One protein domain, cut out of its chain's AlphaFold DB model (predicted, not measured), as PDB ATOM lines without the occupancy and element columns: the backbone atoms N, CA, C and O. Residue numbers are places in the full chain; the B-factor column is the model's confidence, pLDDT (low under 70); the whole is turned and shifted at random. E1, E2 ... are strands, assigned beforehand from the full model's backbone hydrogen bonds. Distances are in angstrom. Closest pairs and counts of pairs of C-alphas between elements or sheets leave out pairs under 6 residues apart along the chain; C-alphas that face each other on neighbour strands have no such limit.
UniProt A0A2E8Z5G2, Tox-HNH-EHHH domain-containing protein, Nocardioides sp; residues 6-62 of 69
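AT A GLANCE: This is residues 6 to 62 of the 69 residues of the protein "Tox-HNH-EHHH domain-containing protein" of Nocardioides sp (UniProt A0A2E8Z5G2). A single, strongly twisted sheet of four strands is built round a long hairpin of E2 and E3, with the short strands E1 and E4 along its two edges. The turn between E2 and E3 lies at one end of a rod-like outline, and the long loop of residues 42 to 57, between E3 and E4, reaches to the other end. The printed part has 57 residues, with no named helix and four strands in the order E1, E2, E3, E4 both along the chain and across the sheet, all antiparallel; the class is all strand. The whole is loose, with a radius of gyration of the C-alphas of 14.0 A and spans of 45 by 20 by 19 A.

HOW THE PARTS SIT: E2, residues 16 to 27, and E3, residues 33 to 41, are the inner strands and form a hairpin, antiparallel at 157 degrees between their directions. C-alphas 21 and 39 face each other at 4.4 A; N 22 and O 38 are within hydrogen-bond range at 2.8 A, and so are N 34 and O 26 at 2.8 A. E2 bends by 84 degrees at residue 19. The edge strand E1, residues 6 to 10, is antiparallel to E2 at 129 degrees; C-alphas 6 and 22 face each other at 4.7 A, as do C-alphas 10 and 16 at 4.7 A. N 7 and O 21 are 2.9 A apart, and N 17 and O 9 are 2.9 A apart, within hydrogen-bond range. The other edge strand, E4, residues 58 to 61, is antiparallel to E3 at 156 degrees, with N 60 and O 39 within hydrogen-bond range at 2.7 A. E1 and E2 form a hairpin, and so do E3 and E4. E1 and E4 are apart. Together the four strands make a meander, each strand the antiparallel neighbour of the one before.

IN THESE COORDINATES: E2 is the longest strand, 12 residues and 29.0 A from first to last C-alpha, beginning at C-alpha 16 (17.632, 66.562, 71.334). E3 measures 25.6 A over 9 residues. E1 begins at C-alpha 6 (18.858, 66.091, 85.263) and is 12.0 A long. E4 is 10.2 A long and ends at C-alpha 61 (4.966, 68.430, 82.160).

THE WHOLE: The two C-alphas farthest apart are those of Gly 31 and Asp 49, at 45.4 A. The links E1 to E2 and E2 to E3 are tight; the link E3 to E4, 16 residues, is long. The printed part has no cut. The mean pLDDT of the printed part is 92.0, and no printed residue is under 70.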
ATOM      1  N   THR A   6      18.949  65.166  86.396       97.31
ATOM      2  CA  THR A   6      18.858  66.091  85.263       97.31
ATOM      3  C   THR A   6      19.407  65.425  84.012       97.31
ATOM      4  O   THR A   6      20.354  64.639  84.078       97.31
ATOM      5  N   GLY A   7      18.791  65.715  82.874       96.81
ATOM      6  CA  GLY A   7      19.131  65.109  81.596       96.81
ATOM      7  C   GLY A   7      18.961  66.077  80.428       96.81
ATOM      8  O   GLY A   7      18.615  67.247  80.626       96.81
ATOM      9  N   PRO A   8      19.218  65.610  79.198       97.19
ATOM     10  CA  PRO A   8      18.907  66.383  78.006       97.19
ATOM     11  C   PRO A   8      17.395  66.575  77.861       97.19
ATOM     12  O   PRO A   8      16.606  65.709  78.250       97.19
ATOM     13  N   ASN A   9      16.984  67.697  77.272       95.81
ATOM     14  CA  ASN A   9      15.617  67.845  76.799       95.81
ATOM     15  C   ASN A   9      15.450  67.080  75.481       95.81
ATOM     16  O   ASN A   9      16.172  67.324  74.513       95.81
ATOM     17  N   LEU A  10      14.507  66.143  75.460       92.56
ATOM     18  CA  LEU A  10      14.170  65.350  74.287       92.56
ATOM     19  C   LEU A  10      12.722  65.634  73.888       92.56
ATOM     20  O   LEU A  10      11.842  65.744  74.749       92.56
ATOM     21  N   ASP A  11      12.462  65.738  72.587       85.88
ATOM     22  CA  ASP A  11      11.096  65.766  72.067       85.88
ATOM     23  C   ASP A  11      10.430  64.376  72.167       85.88
ATOM     24  O   ASP A  11      11.045  63.380  72.553       85.88
ATOM     25  N   ARG A  12       9.150  64.280  71.785       82.31
ATOM     26  CA  ARG A  12       8.393  63.011  71.819       82.31
ATOM     27  C   ARG A  12       8.961  61.908  70.912       82.31
ATOM     28  O   ARG A  12       8.519  60.771  71.014       82.31
ATOM     29  N   ARG A  13       9.906  62.233  70.025       88.56
ATOM     30  CA  ARG A  13      10.587  61.307  69.108       88.56
ATOM     31  C   ARG A  13      12.002  60.966  69.591       88.56
ATOM     32  O   ARG A  13      12.738  60.299  68.873       88.56
ATOM     33  N   GLY A  14      12.394  61.427  70.782       90.62
ATOM     34  CA  GLY A  14      13.726  61.205  71.343       90.62
ATOM     35  C   GLY A  14      14.809  62.113  70.755       90.62
ATOM     36  O   GLY A  14      15.992  61.861  70.975       90.62
ATOM     37  N   LYS A  15      14.444  63.163  70.006       92.50
ATOM     38  CA  LYS A  15      15.416  64.097  69.432       92.50
ATOM     39  C   LYS A  15      15.809  65.156  70.457       92.50
ATOM     40  O   LYS A  15      14.940  65.725  71.111       92.50
ATOM     41  N   LEU A  16      17.106  65.455  70.537       94.94
ATOM     42  CA  LEU A  16      17.632  66.562  71.334       94.94
ATOM     43  C   LEU A  16      16.980  67.891  70.955       94.94
ATOM     44  O   LEU A  16      16.889  68.233  69.774       94.94
ATOM     45  N   GLN A  17      16.583  68.630  71.983       93.38
ATOM     46  CA  GLN A  17      16.082  69.992  71.904       93.38
ATOM     47  C   GLN A  17      16.871  70.895  72.857       93.38
ATOM     48  O   GLN A  17      17.440  70.403  73.838       93.38
ATOM     49  N   PRO A  18      16.920  72.212  72.600       95.88
ATOM     50  CA  PRO A  18      17.488  73.155  73.553       95.88
ATOM     51  C   PRO A  18      16.791  73.066  74.919       95.88
ATOM     52  O   PRO A  18      15.568  72.915  74.995       95.88
ATOM     53  N   GLY A  19      17.582  73.178  75.988       95.69
ATOM     54  CA  GLY A  19      17.128  73.100  77.378       95.69
ATOM     55  C   GLY A  19      17.473  71.773  78.060       95.69
ATOM     56  O   GLY A  19      18.433  71.095  77.682       95.69
ATOM     57  N   ARG A  20      16.732  71.416  79.116       97.12
ATOM     58  CA  ARG A  20      17.011  70.238  79.963       97.12
ATOM     59  C   ARG A  20      15.744  69.476  80.337       97.12
ATOM     60  O   ARG A  20      14.635  69.981  80.226       97.12
ATOM     61  N   SER A  21      15.909  68.254  80.821       96.62
ATOM     62  CA  SER A  21      14.865  67.534  81.548       96.62
ATOM     63  C   SER A  21      15.231  67.428  83.026       96.62
ATOM     64  O   SER A  21      16.402  67.284  83.387       96.62
ATOM     65  N   TYR A  22      14.216  67.521  83.875       95.94
ATOM     66  CA  TYR A  22      14.306  67.417  85.323       95.94
ATOM     67  C   TYR A  22      13.382  66.294  85.777       95.94
ATOM     68  O   TYR A  22      12.169  66.350  85.558       95.94
ATOM     69  N   GLU A  23      13.957  65.271  86.392       95.94
ATOM     70  CA  GLU A  23      13.218  64.157  86.968       95.94
ATOM     71  C   GLU A  23      13.114  64.346  88.477       95.94
ATOM     72  O   GLU A  23      14.073  64.751  89.139       95.94
ATOM     73  N   PHE A  24      11.940  64.048  89.017       95.00
ATOM     74  CA  PHE A  24      11.642  64.105  90.437       95.00
ATOM     75  C   PHE A  24      11.033  62.777  90.853       95.00
ATOM     76  O   PHE A  24       9.998  62.367  90.322       95.00
ATOM     77  N   GLU A  25      11.644  62.127  91.833       95.12
ATOM     78  CA  GLU A  25      10.984  61.048  92.553       95.12
ATOM     79  C   GLU A  25      10.065  61.649  93.611       95.12
ATOM     80  O   GLU A  25      10.476  62.456  94.446       95.12
ATOM     81  N   MET A  26       8.790  61.289  93.540       92.19
ATOM     82  CA  MET A  26       7.757  61.779  94.442       92.19
ATOM     83  C   MET A  26       6.984  60.601  95.031       92.19
ATOM     84  O   MET A  26       6.819  59.594  94.344       92.19
ATOM     85  N   PRO A  27       6.432  60.718  96.246       94.19
ATOM     86  CA  PRO A  27       5.497  59.727  96.760       94.19
ATOM     87  C   PRO A  27       4.315  59.524  95.801       94.19
ATOM     88  O   PRO A  27       3.757  60.489  95.260       94.19
ATOM     89  N   ALA A  28       3.941  58.267  95.574       93.06
ATOM     90  CA  ALA A  28       2.749  57.919  94.812       93.06
ATOM     91  C   ALA A  28       1.515  57.855  95.734       93.06
ATOM     92  O   ALA A  28       1.628  57.415  96.884       93.06
ATOM     93  N   PRO A  29       0.320  58.261  95.261       88.19
ATOM     94  CA  PRO A  29      -0.921  57.989  95.981       88.19
ATOM     95  C   PRO A  29      -1.087  56.475  96.171       88.19
ATOM     96  O   PRO A  29      -1.084  55.736  95.190       88.19
ATOM     97  N   GLY A  30      -1.211  56.020  97.420       91.25
ATOM     98  CA  GLY A  30      -1.298  54.589  97.753       91.25
ATOM     99  C   GLY A  30       0.019  53.930  98.180       91.25
ATOM    100  O   GLY A  30       0.028  52.732  98.441       91.25
ATOM    101  N   GLY A  31       1.105  54.699  98.312       92.75
ATOM    102  CA  GLY A  31       2.412  54.200  98.751       92.75
ATOM    103  C   GLY A  31       3.378  53.944  97.591       92.75
ATOM    104  O   GLY A  31       2.980  53.822  96.435       92.75
ATOM    105  N   GLY A  32       4.674  53.901  97.904       94.56
ATOM    106  CA  GLY A  32       5.745  53.815  96.908       94.56
ATOM    107  C   GLY A  32       6.104  55.164  96.278       94.56
ATOM    108  O   GLY A  32       5.739  56.231  96.780       94.56
ATOM    109  N   THR A  33       6.852  55.117  95.176       94.94
ATOM    110  CA  THR A  33       7.361  56.296  94.467       94.94
ATOM    111  C   THR A  33       6.857  56.343  93.027       94.94
ATOM    112  O   THR A  33       6.576  55.326  92.395       94.94
ATOM    113  N   ARG A  34       6.727  57.556  92.494       93.56
ATOM    114  CA  ARG A  34       6.481  57.840  91.082       93.56
ATOM    115  C   ARG A  34       7.514  58.834  90.575       93.56
ATOM    116  O   ARG A  34       7.869  59.778  91.278       93.56
ATOM    117  N   THR A  35       7.919  58.668  89.325       93.81
ATOM    118  CA  THR A  35       8.789  59.628  88.642       93.81
ATOM    119  C   THR A  35       7.951  60.653  87.887       93.81
ATOM    120  O   THR A  35       7.125  60.306  87.035       93.81
ATOM    121  N   VAL A  36       8.182  61.929  88.180       92.69
ATOM    122  CA  VAL A  36       7.646  63.069  87.434       92.69
ATOM    123  C   VAL A  36       8.772  63.671  86.608       92.69
ATOM    124  O   VAL A  36       9.865  63.882  87.119       92.69
ATOM    125  N   VAL A  37       8.500  63.955  85.336       93.62
ATOM    126  CA  VAL A  37       9.463  64.586  84.428       93.62
ATOM    127  C   VAL A  37       8.920  65.938  83.989       93.62
ATOM    128  O   VAL A  37       7.784  66.028  83.510       93.62
ATOM    129  N   ILE A  38       9.744  66.969  84.149       93.62
ATOM    130  CA  ILE A  38       9.523  68.323  83.644       93.62
ATOM    131  C   ILE A  38      10.588  68.602  82.583       93.62
ATOM    132  O   ILE A  38      11.778  68.423  82.833       93.62
ATOM    133  N   ARG A  39      10.169  69.017  81.391       95.06
ATOM    134  CA  ARG A  39      11.051  69.399  80.286       95.06
ATOM    135  C   ARG A  39      11.097  70.914  80.190       95.06
ATOM    136  O   ARG A  39      10.052  71.539  80.103       95.06
ATOM    137  N   ASP A  40      12.286  71.478  80.212       95.31
ATOM    138  CA  ASP A  40      12.566  72.861  79.853       95.31
ATOM    139  C   ASP A  40      12.832  72.901  78.349       95.31
ATOM    140  O   ASP A  40      13.902  72.504  77.883       95.31
ATOM    141  N   ASP A  41      11.819  73.315  77.593       93.69
ATOM    142  CA  ASP A  41      11.899  73.581  76.162       93.69
ATOM    143  C   ASP A  41      12.429  75.017  75.964       93.69
ATOM    144  O   ASP A  41      11.730  75.902  75.466       93.69
ATOM    145  N   ALA A  42      13.689  75.249  76.352       94.69
ATOM    146  CA  ALA A  42      14.342  76.565  76.345       94.69
ATOM    147  C   ALA A  42      14.404  77.225  74.956       94.69
ATOM    148  O   ALA A  42      14.571  78.434  74.842       94.69
ATOM    149  N   GLY A  43      14.303  76.431  73.888       91.19
ATOM    150  CA  GLY A  43      14.263  76.928  72.511       91.19
ATOM    151  C   GLY A  43      12.870  77.351  72.038       91.19
ATOM    152  O   GLY A  43      12.754  77.916  70.953       91.19
ATOM    153  N   GLY A  44      11.821  77.060  72.814       91.31
ATOM    154  CA  GLY A  44      10.440  77.199  72.367       91.31
ATOM    155  C   GLY A  44      10.108  76.303  71.171       91.31
ATOM    156  O   GLY A  44      10.779  75.301  70.918       91.31
ATOM    157  N   HIS A  45       9.064  76.669  70.423       87.62
ATOM    158  CA  HIS A  45       8.669  75.995  69.180       87.62
ATOM    159  C   HIS A  45       8.281  77.012  68.107       87.62
ATOM    160  O   HIS A  45       7.553  77.965  68.384       87.62
ATOM    161  N   VAL A  46       8.715  76.761  66.868       88.50
ATOM    162  CA  VAL A  46       8.283  77.503  65.676       88.50
ATOM    163  C   VAL A  46       7.639  76.531  64.691       88.50
ATOM    164  O   VAL A  46       8.285  75.602  64.203       88.50
ATOM    165  N   TYR A  47       6.372  76.768  64.377       85.38
ATOM    166  CA  TYR A  47       5.555  76.004  63.449       85.38
ATOM    167  C   TYR A  47       5.318  76.843  62.193       85.38
ATOM    168  O   TYR A  47       4.589  77.833  62.218       85.38
ATOM    169  N   ARG A  48       5.940  76.445  61.077       85.06
ATOM    170  CA  ARG A  48       5.832  77.165  59.795       85.06
ATOM    171  C   ARG A  48       4.390  77.226  59.284       85.06
ATOM    172  O   ARG A  48       3.960  78.278  58.827       85.06
ATOM    173  N   ASP A  49       3.654  76.131  59.444       92.00
ATOM    174  CA  ASP A  49       2.288  75.982  58.927       92.00
ATOM    175  C   ASP A  49       1.212  76.427  59.935       92.00
ATOM    176  O   ASP A  49       0.025  76.432  59.625       92.00
ATOM    177  N   GLY A  50       1.615  76.817  61.149       85.81
ATOM    178  CA  GLY A  50       0.707  77.255  62.207       85.81
ATOM    179  C   GLY A  50       1.355  78.272  63.142       85.81
ATOM    180  O   GLY A  50       1.561  77.948  64.309       85.81
ATOM    181  N   PRO A  51       1.653  79.504  62.684       86.88
ATOM    182  CA  PRO A  51       2.403  80.484  63.476       86.88
ATOM    183  C   PRO A  51       1.757  80.847  64.821       86.88
ATOM    184  O   PRO A  51       2.456  81.226  65.753       86.88
ATOM    185  N   LEU A  52       0.433  80.692  64.951       88.75
ATOM    186  CA  LEU A  52      -0.295  80.883  66.214       88.75
ATOM    187  C   LEU A  52       0.057  79.839  67.285       88.75
ATOM    188  O   LEU A  52      -0.215  80.052  68.461       88.75
ATOM    189  N   GLN A  53       0.648  78.711  66.889       85.50
ATOM    190  CA  GLN A  53       1.143  77.683  67.804       85.50
ATOM    191  C   GLN A  53       2.586  77.941  68.250       85.50
ATOM    192  O   GLN A  53       3.111  77.185  69.071       85.50
ATOM    193  N   ASN A  54       3.242  78.972  67.701       89.25
ATOM    194  CA  ASN A  54       4.585  79.343  68.117       89.25
ATOM    195  C   ASN A  54       4.579  79.684  69.598       89.25
ATOM    196  O   ASN A  54       3.687  80.370  70.096       89.25
ATOM    197  N   ARG A  55       5.612  79.226  70.294       89.50
ATOM    198  CA  ARG A  55       5.752  79.480  71.718       89.50
ATOM    199  C   ARG A  55       7.193  79.805  72.025       89.50
ATOM    200  O   ARG A  55       8.091  79.160  71.486       89.50
ATOM    201  N   GLY A  56       7.390  80.803  72.880       91.88
ATOM    202  CA  GLY A  56       8.702  81.109  73.430       91.88
ATOM    203  C   GLY A  56       9.221  79.970  74.315       91.88
ATOM    204  O   GLY A  56       8.604  78.900  74.382       91.88
ATOM    205  N   PRO A  57      10.355  80.180  74.992       94.19
ATOM    206  CA  PRO A  57      10.868  79.240  75.982       94.19
ATOM    207  C   PRO A  57       9.783  78.877  77.012       94.19
ATOM    208  O   PRO A  57       8.934  79.711  77.330       94.19
ATOM    209  N   HIS A  58       9.769  77.634  77.498       94.38
ATOM    210  CA  HIS A  58       8.768  77.186  78.471       94.38
ATOM    211  C   HIS A  58       9.088  75.854  79.147       94.38
ATOM    212  O   HIS A  58       9.892  75.066  78.653       94.38
ATOM    213  N   PHE A  59       8.331  75.532  80.199       93.88
ATOM    214  CA  PHE A  59       8.283  74.197  80.782       93.88
ATOM    215  C   PHE A  59       7.107  73.361  80.277       93.88
ATOM    216  O   PHE A  59       5.983  73.837  80.146       93.88
ATOM    217  N   ASN A  60       7.356  72.069  80.085       92.06
ATOM    218  CA  ASN A  60       6.373  71.049  79.757       92.06
ATOM    219  C   ASN A  60       6.369  69.937  80.807       92.06
ATOM    220  O   ASN A  60       7.400  69.361  81.149       92.06
ATOM    221  N   THR A  61       5.182  69.571  81.266       89.00
ATOM    222  CA  THR A  61       4.966  68.430  82.160       89.00
ATOM    223  C   THR A  61       4.597  67.181  81.365       89.00
ATOM    224  O   THR A  61       4.067  67.254  80.254       89.00
ATOM    225  N   LYS A  62       4.817  66.001  81.956       79.25
ATOM    226  CA  LYS A  62       4.433  64.715  81.346       79.25
ATOM    227  C   LYS A  62       2.937  64.623  81.000       79.25
ATOM    228  O   LYS A  62       2.586  63.958  80.031       79.25
TER     229      LYS A  62